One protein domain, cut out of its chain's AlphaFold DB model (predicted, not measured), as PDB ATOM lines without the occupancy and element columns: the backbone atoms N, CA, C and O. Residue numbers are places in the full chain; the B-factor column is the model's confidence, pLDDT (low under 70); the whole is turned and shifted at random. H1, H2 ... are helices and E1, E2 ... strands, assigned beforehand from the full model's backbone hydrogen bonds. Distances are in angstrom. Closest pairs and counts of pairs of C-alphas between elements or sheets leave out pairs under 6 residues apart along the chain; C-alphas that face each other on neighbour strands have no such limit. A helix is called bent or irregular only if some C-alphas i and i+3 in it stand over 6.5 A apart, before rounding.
ATOM      1  N   ILE A 159     193.349 155.198 133.260       97.94
ATOM      2  CA  ILE A 159     193.373 153.733 133.231       97.94
ATOM      3  C   ILE A 159     193.783 153.291 131.835       97.94
ATOM      4  O   ILE A 159     193.114 153.585 130.845       97.94
ATOM      5  N   HIS A 160     194.877 152.546 131.765       98.00
ATOM      6  CA  HIS A 160     195.329 151.892 130.552       98.00
ATOM      7  C   HIS A 160     195.185 150.381 130.688       98.00
ATOM      8  O   HIS A 160     195.553 149.805 131.713       98.00
ATOM      9  N   ILE A 161     194.658 149.751 129.641       98.50
ATOM     10  CA  ILE A 161     194.406 148.314 129.597       98.50
ATOM     11  C   ILE A 161     195.236 147.715 128.471       98.50
ATOM     12  O   ILE A 161     195.172 148.161 127.324       98.50
ATOM     13  N   GLU A 162     195.995 146.681 128.805       97.75
ATOM     14  CA  GLU A 162     196.660 145.808 127.847       97.75
ATOM     15  C   GLU A 162     196.120 144.394 128.041       97.75
ATOM     16  O   GLU A 162     196.027 143.891 129.163       97.75
ATOM     17  N   LEU A 163     195.755 143.750 126.937       97.06
ATOM     18  CA  LEU A 163     195.349 142.351 126.935       97.06
ATOM     19  C   LEU A 163     196.545 141.488 126.527       97.06
ATOM     20  O   LEU A 163     197.412 141.939 125.783       97.06
ATOM     21  N   ASN A 164     196.587 140.234 126.959       93.94
ATOM     22  CA  ASN A 164     197.615 139.256 126.575       93.94
ATOM     23  C   ASN A 164     197.021 138.027 125.873       93.94
ATOM     24  O   ASN A 164     197.711 137.036 125.670       93.94
ATOM     25  N   VAL A 165     195.750 138.103 125.487       91.12
ATOM     26  CA  VAL A 165     195.022 137.066 124.753       91.12
ATOM     27  C   VAL A 165     194.303 137.709 123.567       91.12
ATOM     28  O   VAL A 165     193.916 138.878 123.646       91.12
ATOM     29  N   SER A 166     194.177 136.968 122.467       85.19
ATOM     30  CA  SER A 166     193.418 137.397 121.282       85.19
ATOM     31  C   SER A 166     192.031 136.755 121.209       85.19
ATOM     32  O   SER A 166     191.141 137.309 120.581       85.19
ATOM     33  N   ASP A 167     191.844 135.606 121.860       88.00
ATOM     34  CA  ASP A 167     190.556 134.928 122.016       88.00
ATOM     35  C   ASP A 167     189.847 135.458 123.275       88.00
ATOM     36  O   ASP A 167     190.213 135.098 124.397       88.00
ATOM     37  N   ILE A 168     188.883 136.369 123.096       86.25
ATOM     38  CA  ILE A 168     188.184 137.031 124.213       86.25
ATOM     39  C   ILE A 168     187.226 136.087 124.940       86.25
ATOM     40  O   ILE A 168     186.972 136.287 126.129       86.25
ATOM     41  N   GLU A 169     186.774 135.008 124.303       86.88
ATOM     42  CA  GLU A 169     185.947 134.013 124.992       86.88
ATOM     43  C   GLU A 169     186.710 133.351 126.145       86.88
ATOM     44  O   GLU A 169     186.127 133.031 127.183       86.88
ATOM     45  N   LYS A 170     188.038 133.256 126.005       91.12
ATOM     46  CA  LYS A 170     188.975 132.754 127.020       91.12
ATOM     47  C   LYS A 170     189.604 133.862 127.871       91.12
ATOM     48  O   LYS A 170     190.644 133.634 128.492       91.12
ATOM     49  N   LEU A 171     189.040 135.073 127.880       94.62
ATOM     50  CA  LEU A 171     189.585 136.187 128.651       94.62
ATOM     51  C   LEU A 171     189.460 135.929 130.157       94.62
ATOM     52  O   LEU A 171     188.372 135.982 130.724       94.62
ATOM     53  N   GLU A 172     190.597 135.758 130.826       96.88
ATOM     54  CA  GLU A 172     190.684 135.629 132.280       96.88
ATOM     55  C   GLU A 172     191.420 136.829 132.904       96.88
ATOM     56  O   GLU A 172     192.212 137.499 132.230       96.88
ATOM     57  N   PRO A 173     191.269 137.081 134.222       97.88
ATOM     58  CA  PRO A 173     191.949 138.190 134.898       97.88
ATOM     59  C   PRO A 173     193.473 138.227 134.692       97.88
ATOM     60  O   PRO A 173     194.066 139.303 134.607       97.88
ATOM     61  N   LYS A 174     194.127 137.062 134.567       97.12
ATOM     62  CA  LYS A 174     195.577 136.954 134.315       97.12
ATOM     63  C   LYS A 174     196.001 137.498 132.947       97.12
ATOM     64  O   LYS A 174     197.161 137.853 132.757       97.12
ATOM     65  N   ASN A 175     195.074 137.573 131.992       97.06
ATOM     66  CA  ASN A 175     195.327 138.096 130.654       97.06
ATOM     67  C   ASN A 175     195.199 139.622 130.582       97.06
ATOM     68  O   ASN A 175     195.408 140.180 129.507       97.06
ATOM     69  N   ILE A 176     194.850 140.287 131.687       98.25
ATOM     70  CA  ILE A 176     194.588 141.723 131.737       98.25
ATOM     71  C   ILE A 176     195.667 142.404 132.573       98.25
ATOM     72  O   ILE A 176     195.803 142.164 133.778       98.25
ATOM     73  N   ASN A 177     196.398 143.312 131.937       98.06
ATOM     74  CA  ASN A 177     197.317 144.221 132.597       98.06
ATOM     75  C   ASN A 177     196.668 145.608 132.709       98.06
ATOM     76  O   ASN A 177     196.309 146.215 131.697       98.06
ATOM     77  N   LEU A 178     196.500 146.089 133.942       98.31
ATOM     78  CA  LEU A 178     195.949 147.410 134.245       98.31
ATOM     79  C   LEU A 178     197.089 148.327 134.680       98.31
ATOM     80  O   LEU A 178     197.832 147.993 135.597       98.31
ATOM     81  N   LYS A 179     197.205 149.494 134.050       98.06
ATOM     82  CA  LYS A 179     198.121 150.554 134.484       98.06
ATOM     83  C   LYS A 179     197.309 151.780 134.863       98.06
ATOM     84  O   LYS A 179     196.395 152.163 134.133       98.06
ATOM     85  N   PHE A 180     197.668 152.390 135.985       98.31
ATOM     86  CA  PHE A 180     196.993 153.561 136.528       98.31
ATOM     87  C   PHE A 180     197.925 154.772 136.504       98.31
ATOM     88  O   PHE A 180     199.144 154.636 136.625       98.31
ATOM     89  N   GLY A 181     197.352 155.959 136.346       96.38
ATOM     90  CA  GLY A 181     198.067 157.227 136.420       96.38
ATOM     91  C   GLY A 181     197.177 158.349 136.955       96.38
ATOM     92  O   GLY A 181     195.998 158.111 137.223       96.38
ATOM     93  N   PRO A 182     197.715 159.571 137.098       96.25
ATOM     94  CA  PRO A 182     199.085 159.980 136.774       96.25
ATOM     95  C   PRO A 182     200.117 159.621 137.860       96.25
ATOM     96  O   PRO A 182     199.789 159.436 139.029       96.25
ATOM     97  N   LYS A 183     201.408 159.601 137.486       94.94
ATOM     98  CA  LYS A 183     202.527 159.264 138.398       94.94
ATOM     99  C   LYS A 183     202.617 160.169 139.634       94.94
ATOM    100  O   LYS A 183     203.059 159.713 140.682       94.94
ATOM    101  N   GLY A 184     202.201 161.432 139.521       95.31
ATOM    102  CA  GLY A 184     202.273 162.410 140.615       95.31
ATOM    103  C   GLY A 184     201.385 162.087 141.822       95.31
ATOM    104  O   GLY A 184     201.607 162.647 142.887       95.31
ATOM    105  N   ILE A 185     200.413 161.180 141.672       95.62
ATOM    106  CA  ILE A 185     199.514 160.728 142.749       95.62
ATOM    107  C   ILE A 185     199.577 159.204 142.943       95.62
ATOM    108  O   ILE A 185     198.617 158.572 143.385       95.62
ATOM    109  N   ASN A 186     200.702 158.587 142.558       96.88
ATOM    110  CA  ASN A 186     200.838 157.133 142.535       96.88
ATOM    111  C   ASN A 186     200.650 156.502 143.921       96.88
ATOM    112  O   ASN A 186     200.022 155.457 144.028       96.88
ATOM    113  N   GLU A 187     201.139 157.137 144.989       97.12
ATOM    114  CA  GLU A 187     200.968 156.610 146.347       97.12
ATOM    115  C   GLU A 187     199.483 156.530 146.741       97.12
ATOM    116  O   GLU A 187     199.024 155.497 147.227       97.12
ATOM    117  N   GLN A 188     198.698 157.574 146.450       97.75
ATOM    118  CA  GLN A 188     197.258 157.579 146.706       97.75
ATOM    119  C   GLN A 188     196.522 156.533 145.859       97.75
ATOM    120  O   GLN A 188     195.600 155.886 146.361       97.75
ATOM    121  N   ILE A 189     196.930 156.349 144.597       98.06
ATOM    122  CA  ILE A 189     196.389 155.315 143.701       98.06
ATOM    123  C   ILE A 189     196.665 153.916 144.260       98.06
ATOM    124  O   ILE A 189     195.741 153.108 144.333       98.06
ATOM    125  N   GLU A 190     197.892 153.624 144.691       97.75
ATOM    126  CA  GLU A 190     198.233 152.315 145.259       97.75
ATOM    127  C   GLU A 190     197.478 152.047 146.564       97.75
ATOM    128  O   GLU A 190     196.917 150.964 146.738       97.75
ATOM    129  N   THR A 191     197.344 153.049 147.437       97.88
ATOM    130  CA  THR A 191     196.496 152.928 148.630       97.88
ATOM    131  C   THR A 191     195.034 152.665 148.264       97.88
ATOM    132  O   THR A 191     194.394 151.791 148.844       97.88
ATOM    133  N   TRP A 192     194.487 153.385 147.282       97.88
ATOM    134  CA  TRP A 192     193.116 153.192 146.805       97.88
ATOM    135  C   TRP A 192     192.885 151.778 146.256       97.88
ATOM    136  O   TRP A 192     191.881 151.138 146.593       97.88
ATOM    137  N   LYS A 193     193.836 151.262 145.469       98.06
ATOM    138  CA  LYS A 193     193.796 149.903 144.920       98.06
ATOM    139  C   LYS A 193     193.803 148.844 146.018       98.06
ATOM    140  O   LYS A 193     192.963 147.947 145.977       98.06
ATOM    141  N   ASP A 194     194.693 148.978 146.998       97.19
ATOM    142  CA  ASP A 194     194.805 148.077 148.150       97.19
ATOM    143  C   ASP A 194     193.535 148.076 149.019       97.19
ATOM    144  O   ASP A 194     192.957 147.025 149.327       97.19
ATOM    145  N   VAL A 195     193.052 149.265 149.386       97.75
ATOM    146  CA  VAL A 195     191.909 149.415 150.294       97.75
ATOM    147  C   VAL A 195     190.625 148.872 149.664       97.75
ATOM    148  O   VAL A 195     189.876 148.160 150.334       97.75
ATOM    149  N   TYR A 196     190.377 149.152 148.381       98.12
ATOM    150  CA  TYR A 196     189.095 148.849 147.728       98.12
ATOM    151  C   TYR A 196     189.138 147.703 146.707       98.12
ATOM    152  O   TYR A 196     188.126 147.457 146.041       98.12
ATOM    153  N   GLY A 197     190.275 147.006 146.585       97.94
ATOM    154  CA  GLY A 197     190.451 145.855 145.691       97.94
ATOM    155  C   GLY A 197     190.253 146.202 144.217       97.94
ATOM    156  O   GLY A 197     189.636 145.444 143.471       97.94
ATOM    157  N   ILE A 198     190.692 147.387 143.796       98.38
ATOM    158  CA  ILE A 198     190.286 147.964 142.505       98.38
ATOM    159  C   ILE A 198     190.745 147.123 141.318       98.38
ATOM    160  O   ILE A 198     189.952 146.896 140.405       98.38
ATOM    161  N   GLU A 199     191.988 146.636 141.324       98.25
ATOM    162  CA  GLU A 199     192.500 145.844 140.201       98.25
ATOM    163  C   GLU A 199     191.699 144.564 139.985       98.25
ATOM    164  O   GLU A 199     191.263 144.294 138.869       98.25
ATOM    165  N   GLU A 200     191.482 143.799 141.055       98.38
ATOM    166  CA  GLU A 200     190.691 142.567 141.033       98.38
ATOM    167  C   GLU A 200     189.298 142.837 140.460       98.38
ATOM    168  O   GLU A 200     188.866 142.182 139.513       98.38
ATOM    169  N   ARG A 201     188.620 143.862 140.986       98.44
ATOM    170  CA  ARG A 201     187.245 144.195 140.605       98.44
ATOM    171  C   ARG A 201     187.136 144.675 139.170       98.44
ATOM    172  O   ARG A 201     186.170 144.340 138.489       98.44
ATOM    173  N   TYR A 202     188.099 145.469 138.708       98.75
ATOM    174  CA  TYR A 202     188.111 145.952 137.332       98.75
ATOM    175  C   TYR A 202     188.376 144.789 136.381       98.75
ATOM    176  O   TYR A 202     187.615 144.621 135.435       98.75
ATOM    177  N   LYS A 203     189.348 143.916 136.671       98.62
ATOM    178  CA  LYS A 203     189.594 142.706 135.871       98.62
ATOM    179  C   LYS A 203     188.378 141.780 135.829       98.62
ATOM    180  O   LYS A 203     187.992 141.359 134.747       98.62
ATOM    181  N   ALA A 204     187.732 141.526 136.967       98.25
ATOM    182  CA  ALA A 204     186.517 140.712 137.020       98.25
ATOM    183  C   ALA A 204     185.398 141.307 136.150       98.25
ATOM    184  O   ALA A 204     184.789 140.601 135.352       98.25
ATOM    185  N   LYS A 205     185.187 142.628 136.226       98.25
ATOM    186  CA  LYS A 205     184.192 143.320 135.399       98.25
ATOM    187  C   LYS A 205     184.475 143.203 133.898       98.25
ATOM    188  O   LYS A 205     183.546 143.087 133.111       98.25
ATOM    189  N   LEU A 206     185.744 143.209 133.498       98.25
ATOM    190  CA  LEU A 206     186.142 143.028 132.098       98.25
ATOM    191  C   LEU A 206     185.930 141.593 131.589       98.25
ATOM    192  O   LEU A 206     185.663 141.405 130.408       98.25
ATOM    193  N   CYS A 207     186.032 140.594 132.465       97.75
ATOM    194  CA  CYS A 207     185.829 139.183 132.120       97.75
ATOM    195  C   CYS A 207     184.357 138.740 132.132       97.75
ATOM    196  O   CYS A 207     184.030 137.720 131.532       97.75
ATOM    197  N   ASN A 208     183.476 139.464 132.828       96.88
ATOM    198  CA  ASN A 208     182.074 139.083 132.993       96.88
ATOM    199  C   ASN A 208     181.277 139.137 131.676       96.88
ATOM    200  O   ASN A 208     181.387 140.099 130.912       96.88
ATOM    201  N   GLU A 209     180.393 138.148 131.493       95.50
ATOM    202  CA  GLU A 209     179.516 138.003 130.317       95.50
ATOM    203  C   GLU A 209     178.670 139.254 130.060       95.50
ATOM    204  O   GLU A 209     178.719 139.823 128.979       95.50
ATOM    205  N   ASN A 210     177.977 139.755 131.087       95.62
ATOM    206  CA  ASN A 210     177.067 140.906 130.978       95.62
ATOM    207  C   ASN A 210     177.760 142.273 131.131       95.62
ATOM    208  O   ASN A 210     177.089 143.291 131.289       95.62
ATOM    209  N   ASP A 211     179.092 142.302 131.141       96.38
ATOM    210  CA  ASP A 211     179.879 143.526 131.268       96.38
ATOM    211  C   ASP A 211     180.902 143.606 130.127       96.38
ATOM    212  O   ASP A 211     180.526 143.907 128.998       96.38
ATOM    213  N   GLY A 212     182.189 143.351 130.393       96.69
ATOM    214  CA  GLY A 212     183.251 143.525 129.405       96.69
ATOM    215  C   GLY A 212     183.041 142.718 128.129       96.69
ATOM    216  O   GLY A 212     183.181 143.271 127.039       96.69
ATOM    217  N   LYS A 213     182.634 141.450 128.242       95.69
ATOM    218  CA  LYS A 213     182.336 140.622 127.067       95.69
ATOM    219  C   LYS A 213     181.152 141.175 126.277       95.69
ATOM    220  O   LYS A 213     181.293 141.411 125.081       95.69
ATOM    221  N   TYR A 214     180.051 141.526 126.944       96.94
ATOM    222  CA  TYR A 214     178.916 142.172 126.285       96.94
ATOM    223  C   TYR A 214     179.288 143.502 125.612       96.94
ATOM    224  O   TYR A 214     178.818 143.791 124.516       96.94
ATOM    225  N   TRP A 215     180.180 144.308 126.199       97.81
ATOM    226  CA  TRP A 215     180.660 145.531 125.545       97.81
ATOM    227  C   TRP A 215     181.370 145.248 124.223       97.81
ATOM    228  O   TRP A 215     181.271 146.066 123.312       97.81
ATOM    229  N   LEU A 216     182.092 144.130 124.121       96.00
ATOM    230  CA  LEU A 216     182.687 143.688 122.865       96.00
ATOM    231  C   LEU A 216     181.607 143.221 121.883       96.00
ATOM    232  O   LEU A 216     181.639 143.646 120.730       96.00
ATOM    233  N   THR A 217     180.650 142.410 122.345       95.56
ATOM    234  CA  THR A 217     179.501 141.948 121.550       95.56
ATOM    235  C   THR A 217     178.768 143.117 120.905       95.56
ATOM    236  O   THR A 217     178.584 143.107 119.698       95.56
ATOM    237  N   GLN A 218     178.486 144.192 121.649       96.75
ATOM    238  CA  GLN A 218     177.850 145.397 121.099       96.75
ATOM    239  C   GLN A 218     178.607 145.987 119.898       96.75
ATOM    240  O   GLN A 218     177.990 146.408 118.926       96.75
ATOM    241  N   VAL A 219     179.943 146.023 119.950       97.12
ATOM    242  CA  VAL A 219     180.749 146.529 118.824       97.12
ATOM    243  C   VAL A 219     180.701 145.568 117.640       97.12
ATOM    244  O   VAL A 219     180.658 146.016 116.498       97.12
ATOM    245  N   LEU A 220     180.748 144.261 117.904       95.25
ATOM    246  CA  LEU A 220     180.738 143.237 116.863       95.25
ATOM    247  C   LEU A 220     179.379 143.142 116.165       95.25
ATOM    248  O   LEU A 220     179.365 143.028 114.944       95.25
ATOM    249  N   ASP A 221     178.280 143.232 116.909       95.75
ATOM    250  CA  ASP A 221     176.918 143.170 116.376       95.75
ATOM    251  C   ASP A 221     176.634 144.390 115.494       95.75
ATOM    252  O   ASP A 221     176.307 144.229 114.323       95.75
ATOM    253  N   GLU A 222     176.880 145.613 115.986       96.75
ATOM    254  CA  GLU A 222     176.695 146.829 115.173       96.75
ATOM    255  C   GLU A 222     177.587 146.830 113.920       96.75
ATOM    256  O   GLU A 222     177.249 147.417 112.892       96.75
ATOM    257  N   TRP A 223     178.749 146.179 113.981       95.81
ATOM    258  CA  TRP A 223     179.621 146.080 112.822       95.81
ATOM    259  C   TRP A 223     179.144 145.048 111.801       95.81
ATOM    260  O   TRP A 223     179.111 145.353 110.609       95.81
ATOM    261  N   LYS A 224     178.795 143.840 112.250       94.62
ATOM    262  CA  LYS A 224     178.445 142.713 111.375       94.62
ATOM    263  C   LYS A 224     177.023 142.804 110.837       94.62
ATOM    264  O   LYS A 224     176.812 142.493 109.671       94.62
ATOM    265  N   GLU A 225     176.089 143.245 111.670       96.56
ATOM    266  CA  GLU A 225     174.665 143.282 111.340       96.56
ATOM    267  C   GLU A 225     174.263 144.642 110.752       96.56
ATOM    268  O   GLU A 225     173.550 144.693 109.751       96.56
ATOM    269  N   ASP A 226     174.783 145.748 111.305       96.00
ATOM    270  CA  ASP A 226     174.386 147.107 110.893       96.00
ATOM    271  C   ASP A 226     175.418 147.811 109.986       96.00
ATOM    272  O   ASP A 226     175.193 148.934 109.524       96.00
ATOM    273  N   GLY A 227     176.576 147.189 109.733       94.81
ATOM    274  CA  GLY A 227     177.642 147.754 108.898       94.81
ATOM    275  C   GLY A 227     178.361 148.963 109.512       94.81
ATOM    276  O   GLY A 227     179.073 149.692 108.812       94.81
ATOM    277  N   ARG A 228     178.199 149.219 110.816       95.94
ATOM    278  CA  ARG A 228     178.858 150.334 111.500       95.94
ATOM    279  C   ARG A 228     180.299 149.975 111.846       95.94
ATOM    280  O   ARG A 228     180.570 149.212 112.764       95.94
ATOM    281  N   GLU A 229     181.246 150.623 111.177       96.00
ATOM    282  CA  GLU A 229     182.674 150.404 111.422       96.00
ATOM    283  C   GLU A 229     183.066 150.566 112.914       96.00
ATOM    284  O   GLU A 229     182.744 151.601 113.519       96.00
ATOM    285  N   PRO A 230     183.853 149.646 113.513       96.50
ATOM    286  CA  PRO A 230     184.221 149.681 114.934       96.50
ATOM    287  C   PRO A 230     184.873 151.002 115.362       96.50
ATOM    288  O   PRO A 230     184.630 151.526 116.452       96.50
ATOM    289  N   GLY A 231     185.645 151.629 114.468       95.94
ATOM    290  CA  GLY A 231     186.221 152.954 114.705       95.94
ATOM    291  C   GLY A 231     185.170 154.057 114.915       95.94
ATOM    292  O   GLY A 231     185.398 154.985 115.693       95.94
ATOM    293  N   GLN A 232     184.006 153.976 114.259       96.81
ATOM    294  CA  GLN A 232     182.885 154.900 114.475       96.81
ATOM    295  C   GLN A 232     182.217 154.670 115.836       96.81
ATOM    296  O   GLN A 232     181.843 155.642 116.503       96.81
ATOM    297  N   PHE A 233     182.085 153.413 116.268       97.31
ATOM    298  CA  PHE A 233     181.618 153.078 117.614       97.31
ATOM    299  C   PHE A 233     182.539 153.691 118.671       97.31
ATOM    300  O   PHE A 233     182.101 154.502 119.492       97.31
ATOM    301  N   ILE A 234     183.840 153.396 118.586       97.31
ATOM    302  CA  ILE A 234     184.854 153.854 119.547       97.31
ATOM    303  C   ILE A 234     184.913 155.389 119.616       97.31
ATOM    304  O   ILE A 234     185.053 155.947 120.708       97.31
ATOM    305  N   ARG A 235     184.754 156.102 118.489       97.75
ATOM    306  CA  ARG A 235     184.673 157.578 118.475       97.75
ATOM    307  C   ARG A 235     183.445 158.111 119.212       97.75
ATOM    308  O   ARG A 235     183.549 159.099 119.941       97.75
ATOM    309  N   THR A 236     182.283 157.482 119.050       98.00
ATOM    310  CA  THR A 236     181.080 157.862 119.807       98.00
ATOM    311  C   THR A 236     181.259 157.584 121.293       98.00
ATOM    312  O   THR A 236     181.010 158.483 122.100       98.00
ATOM    313  N   LEU A 237     181.787 156.411 121.642       98.38
ATOM    314  CA  LEU A 237     182.085 156.049 123.022       98.38
ATOM    315  C   LEU A 237     183.086 157.016 123.668       98.38
ATOM    316  O   LEU A 237     182.913 157.385 124.825       98.38
ATOM    317  N   ALA A 238     184.098 157.496 122.936       98.25
ATOM    318  CA  ALA A 238     185.037 158.501 123.441       98.25
ATOM    319  C   ALA A 238     184.315 159.789 123.879       98.25
ATOM    320  O   ALA A 238     184.528 160.280 124.989       98.25
ATOM    321  N   ARG A 239     183.396 160.298 123.045       98.25
ATOM    322  CA  ARG A 239     182.584 161.487 123.366       98.25
ATOM    323  C   ARG A 239     181.653 161.244 124.553       98.25
ATOM    324  O   ARG A 239     181.484 162.132 125.387       98.25
ATOM    325  N   GLN A 240     181.042 160.062 124.636       97.94
ATOM    326  CA  GLN A 240     180.190 159.682 125.768       97.94
ATOM    327  C   GLN A 240     180.996 159.577 127.063       97.94
ATOM    328  O   GLN A 240     180.579 160.127 128.077       97.94
ATOM    329  N   THR A 241     182.180 158.966 127.012       97.44
ATOM    330  CA  THR A 241     183.092 158.823 128.155       97.44
ATOM    331  C   THR A 241     183.519 160.184 128.692       97.44
ATOM    332  O   THR A 241     183.465 160.401 129.896       97.44
ATOM    333  N   GLN A 242     183.855 161.133 127.815       95.81
ATOM    334  CA  GLN A 242     184.205 162.495 128.223       95.81
ATOM    335  C   GLN A 242     183.045 163.212 128.937       95.81
ATOM    336  O   GLN A 242     183.264 163.941 129.899       95.81
ATOM    337  N   LYS A 243     181.802 163.010 128.479       96.00
ATOM    338  CA  LYS A 243     180.614 163.666 129.054       96.00
ATOM    339  C   LYS A 243     180.093 162.972 130.314       96.00
ATOM    340  O   LYS A 243     179.567 163.629 131.212       96.00
ATOM    341  N   LYS A 244     180.150 161.640 130.343       96.88
ATOM    342  CA  LYS A 244     179.543 160.759 131.349       96.88
ATOM    343  C   LYS A 244     180.452 159.539 131.582       96.88
ATOM    344  O   LYS A 244     180.095 158.429 131.182       96.88
ATOM    345  N   PRO A 245     181.607 159.714 132.248       96.00
ATOM    346  CA  PRO A 245     182.586 158.637 132.431       96.00
ATOM    347  C   PRO A 245     182.042 157.468 133.260       96.00
ATOM    348  O   PRO A 245     182.430 156.329 133.043       96.00
ATOM    349  N   PHE A 246     181.111 157.709 134.182       96.19
ATOM    350  CA  PHE A 246     180.556 156.644 135.025       96.19
ATOM    351  C   PHE A 246     179.286 155.988 134.465       96.19
ATOM    352  O   PHE A 246     178.872 154.945 134.970       96.19
ATOM    353  N   ALA A 247     178.667 156.569 133.429       96.06
ATOM    354  CA  ALA A 247     177.544 155.922 132.753       96.06
ATOM    355  C   ALA A 247     178.047 154.635 132.096       96.06
ATOM    356  O   ALA A 247     179.086 154.670 131.442       96.06
ATOM    357  N   GLU A 248     177.367 153.512 132.342       94.94
ATOM    358  CA  GLU A 248     177.739 152.188 131.813       94.94
ATOM    359  C   GLU A 248     179.220 151.815 132.031       94.94
ATOM    360  O   GLU A 248     179.809 151.061 131.262       94.94
ATOM    361  N   CYS A 249     179.844 152.361 133.083       97.38
ATOM    362  CA  CYS A 249     181.279 152.222 133.342       97.38
ATOM    363  C   CYS A 249     182.166 152.650 132.158       97.38
ATOM    364  O   CYS A 249     183.212 152.047 131.926       97.38
ATOM    365  N   ASN A 250     181.792 153.707 131.431       98.06
ATOM    366  CA  ASN A 250     182.540 154.240 130.286       98.06
ATOM    367  C   ASN A 250     184.040 154.459 130.563       98.06
ATOM    368  O   ASN A 250     184.869 154.200 129.691       98.06
ATOM    369  N   PHE A 251     184.396 154.862 131.786       97.50
ATOM    370  CA  PHE A 251     185.775 155.036 132.251       97.50
ATOM    371  C   PHE A 251     186.616 153.750 132.147       97.50
ATOM    372  O   PHE A 251     187.833 153.831 132.021       97.50
ATOM    373  N   LEU A 252     185.973 152.578 132.176       98.38
ATOM    374  CA  LEU A 252     186.588 151.258 132.033       98.38
ATOM    375  C   LEU A 252     186.288 150.631 130.658       98.38
ATOM    376  O   LEU A 252     187.179 150.056 130.035       98.38
ATOM    377  N   LYS A 253     185.061 150.799 130.147       98.56
ATOM    378  CA  LYS A 253     184.615 150.294 128.837       98.56
ATOM    379  C   LYS A 253     185.459 150.842 127.691       98.56
ATOM    380  O   LYS A 253     185.895 150.082 126.829       98.56
ATOM    381  N   LYS A 254     185.732 152.150 127.682       98.44
ATOM    382  CA  LYS A 254     186.517 152.782 126.617       98.44
ATOM    383  C   LYS A 254     187.954 152.248 126.520       98.44
ATOM    384  O   LYS A 254     188.308 151.791 125.433       98.44
ATOM    385  N   PRO A 255     188.777 152.261 127.588       98.38
ATOM    386  CA  PRO A 255     190.133 151.720 127.498       98.38
ATOM    387  C   PRO A 255     190.149 150.210 127.223       98.38
ATOM    388  O   PRO A 255     191.085 149.728 126.589       98.38
ATOM    389  N   PHE A 256     189.114 149.466 127.627       98.44
ATOM    390  CA  PHE A 256     189.005 148.042 127.312       98.44
ATOM    391  C   PHE A 256     188.792 147.804 125.815       98.44
ATOM    392  O   PHE A 256     189.547 147.052 125.204       98.44
ATOM    393  N   LEU A 257     187.833 148.496 125.195       98.12
ATOM    394  CA  LEU A 257     187.581 148.364 123.758       98.12
ATOM    395  C   LEU A 257     188.747 148.893 122.909       98.12
ATOM    396  O   LEU A 257     189.023 148.348 121.841       98.12
ATOM    397  N   ASP A 258     189.497 149.885 123.399       97.69
ATOM    398  CA  ASP A 258     190.765 150.282 122.778       97.69
ATOM    399  C   ASP A 258     191.804 149.156 122.817       97.69
ATOM    400  O   ASP A 258     192.527 148.949 121.839       97.69
ATOM    401  N   ALA A 259     191.888 148.423 123.929       97.31
ATOM    402  CA  ALA A 259     192.775 147.274 124.061       97.31
ATOM    403  C   ALA A 259     192.354 146.126 123.127       97.31
ATOM    404  O   ALA A 259     193.214 145.543 122.460       97.31
ATOM    405  N   CYS A 260     191.049 145.862 123.001       96.38
ATOM    406  CA  CYS A 260     190.506 144.901 122.037       96.38
ATOM    407  C   CYS A 260     190.873 145.284 120.595       96.38
ATOM    408  O   CYS A 260     191.416 144.470 119.845       96.38
ATOM    409  N   ASN A 261     190.673 146.553 120.226       94.81
ATOM    410  CA  ASN A 261     191.036 147.058 118.904       94.81
ATOM    411  C   ASN A 261     192.532 146.864 118.609       94.81
ATOM    412  O   ASN A 261     192.908 146.346 117.559       94.81
ATOM    413  N   LYS A 262     193.402 147.206 119.568       94.19
ATOM    414  CA  LYS A 262     194.858 147.013 119.448       94.19
ATOM    415  C   LYS A 262     195.255 145.548 119.280       94.19
ATOM    416  O   LYS A 262     196.235 145.267 118.594       94.19
ATOM    417  N   LYS A 263     194.504 144.617 119.873       93.06
ATOM    418  CA  LYS A 263     194.696 143.173 119.677       93.06
ATOM    419  C   LYS A 263     194.175 142.637 118.354       93.06
ATOM    420  O   LYS A 263     194.431 141.481 118.040       93.06
ATOM    421  N   GLY A 264     193.521 143.474 117.552       91.81
ATOM    422  CA  GLY A 264     193.014 143.086 116.243       91.81
ATOM    423  C   GLY A 264     191.681 142.350 116.294       91.81
ATOM    424  O   GLY A 264     191.332 141.707 115.314       91.81
TER     425      GLY A 264
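This is residues 159 to 264 of the 269 residues of an uncharacterized protein of Vibrio harveyi (UniProt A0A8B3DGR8). The kinked helix H5 runs through the middle, with the two-stranded hairpin E1 and E2 on one side of it and the helices H3 and H4 on the other. H2 passes behind strand E2 towards H3, and H1 forms one end of the long axis, its residues 183 to 188 sticking out. The printed part has 106 residues, with two named strands followed by five named helices in the order E1 E2 H1 H2 H3 H4 H5; the sheet, E1 - E2, is antiparallel and the class is mostly helix. The whole is compact, with a radius of gyration of the C-alphas of 14.2 A and spans of 45 by 32 by 22 A.

E1, residues 159 to 163, and E2, residues 176 to 181, form an antiparallel hairpin at 159 degrees, with N 160 and O 179 at 2.8 A and N 162 and O 177 at 2.9 A, within hydrogen-bond range. H1, residues 183 to 196, is close to but not clearly touching H2, residues 198 to 207; their closest C-alphas, of Lys 193 and Glu 199, are 6.4 A apart. The closest C-alphas of E2 and H2, of Ile 176 and Lys 203, are 6.6 A apart. The hub is H3, residues 209 to 224, with a kink of 41 degrees near residue 216. H2 and H3 touch only at the corner, closest at the C-alphas of Leu 206 and Gly 212, 4.0 A. H3 touches H4, residues 230 to 243, with its residues 219 to 223 alone, closest at the C-alphas of Val 219 and Pro 230, 6.1 A, at a steep tilt of 50 degrees, opposite ways. H5, residues 247 to 262, has a kink of 47 degrees near residue 254. H4 and H5 touch as a helical hairpin, closest at the C-alphas of Thr 241 and Asn 250, 5.1 A, at a tilt of 35.0 degrees, only just steep. H3 touches H5 with its residues 212 to 216 alone, closest at the C-alphas of Leu 216 and Leu 257, 6.8 A, at a steep tilt of 62 degrees. The closest C-alphas of E1 and H5, of Glu 162 and Ala 259, are 5.6 A apart. Among the pairs that are apart are H1 and H5, and E1 and H4. Each O i to N i+4 pair is within hydrogen-bond range in H2 and H4, against 8 of 10 in H1 and 9 of 12 in both H3 and H5.

E1 begins at C-alpha 159, (193.373, 153.733, 133.231), and is 13.2 A long; E2 is 16.6 A. H1 is 19.4 A, H2 14.3 A, H3 19.5 A and H4 20.2 A. H5 is 23.6 A and ends at C-alpha 262, (194.858, 147.013, 119.448). H1, H3 and H5 are irregular, H3 only just: C-alphas 184 and 187 are 8.3 A apart, 209 and 212 6.7 A, and 248 and 251 8.5 A.

The two C-alphas farthest apart, of Glu 187 and Glu 225, are 45.8 A apart. The printed part has no cut. The link from E1 to E2, residues 164 to 175, is long; the links E2 to H1, H1 to H2, H2 to H3, H3 to H4 and H4 to H5 are tight. The mean pLDDT of the printed part is 96.5, and no printed residue is under 70.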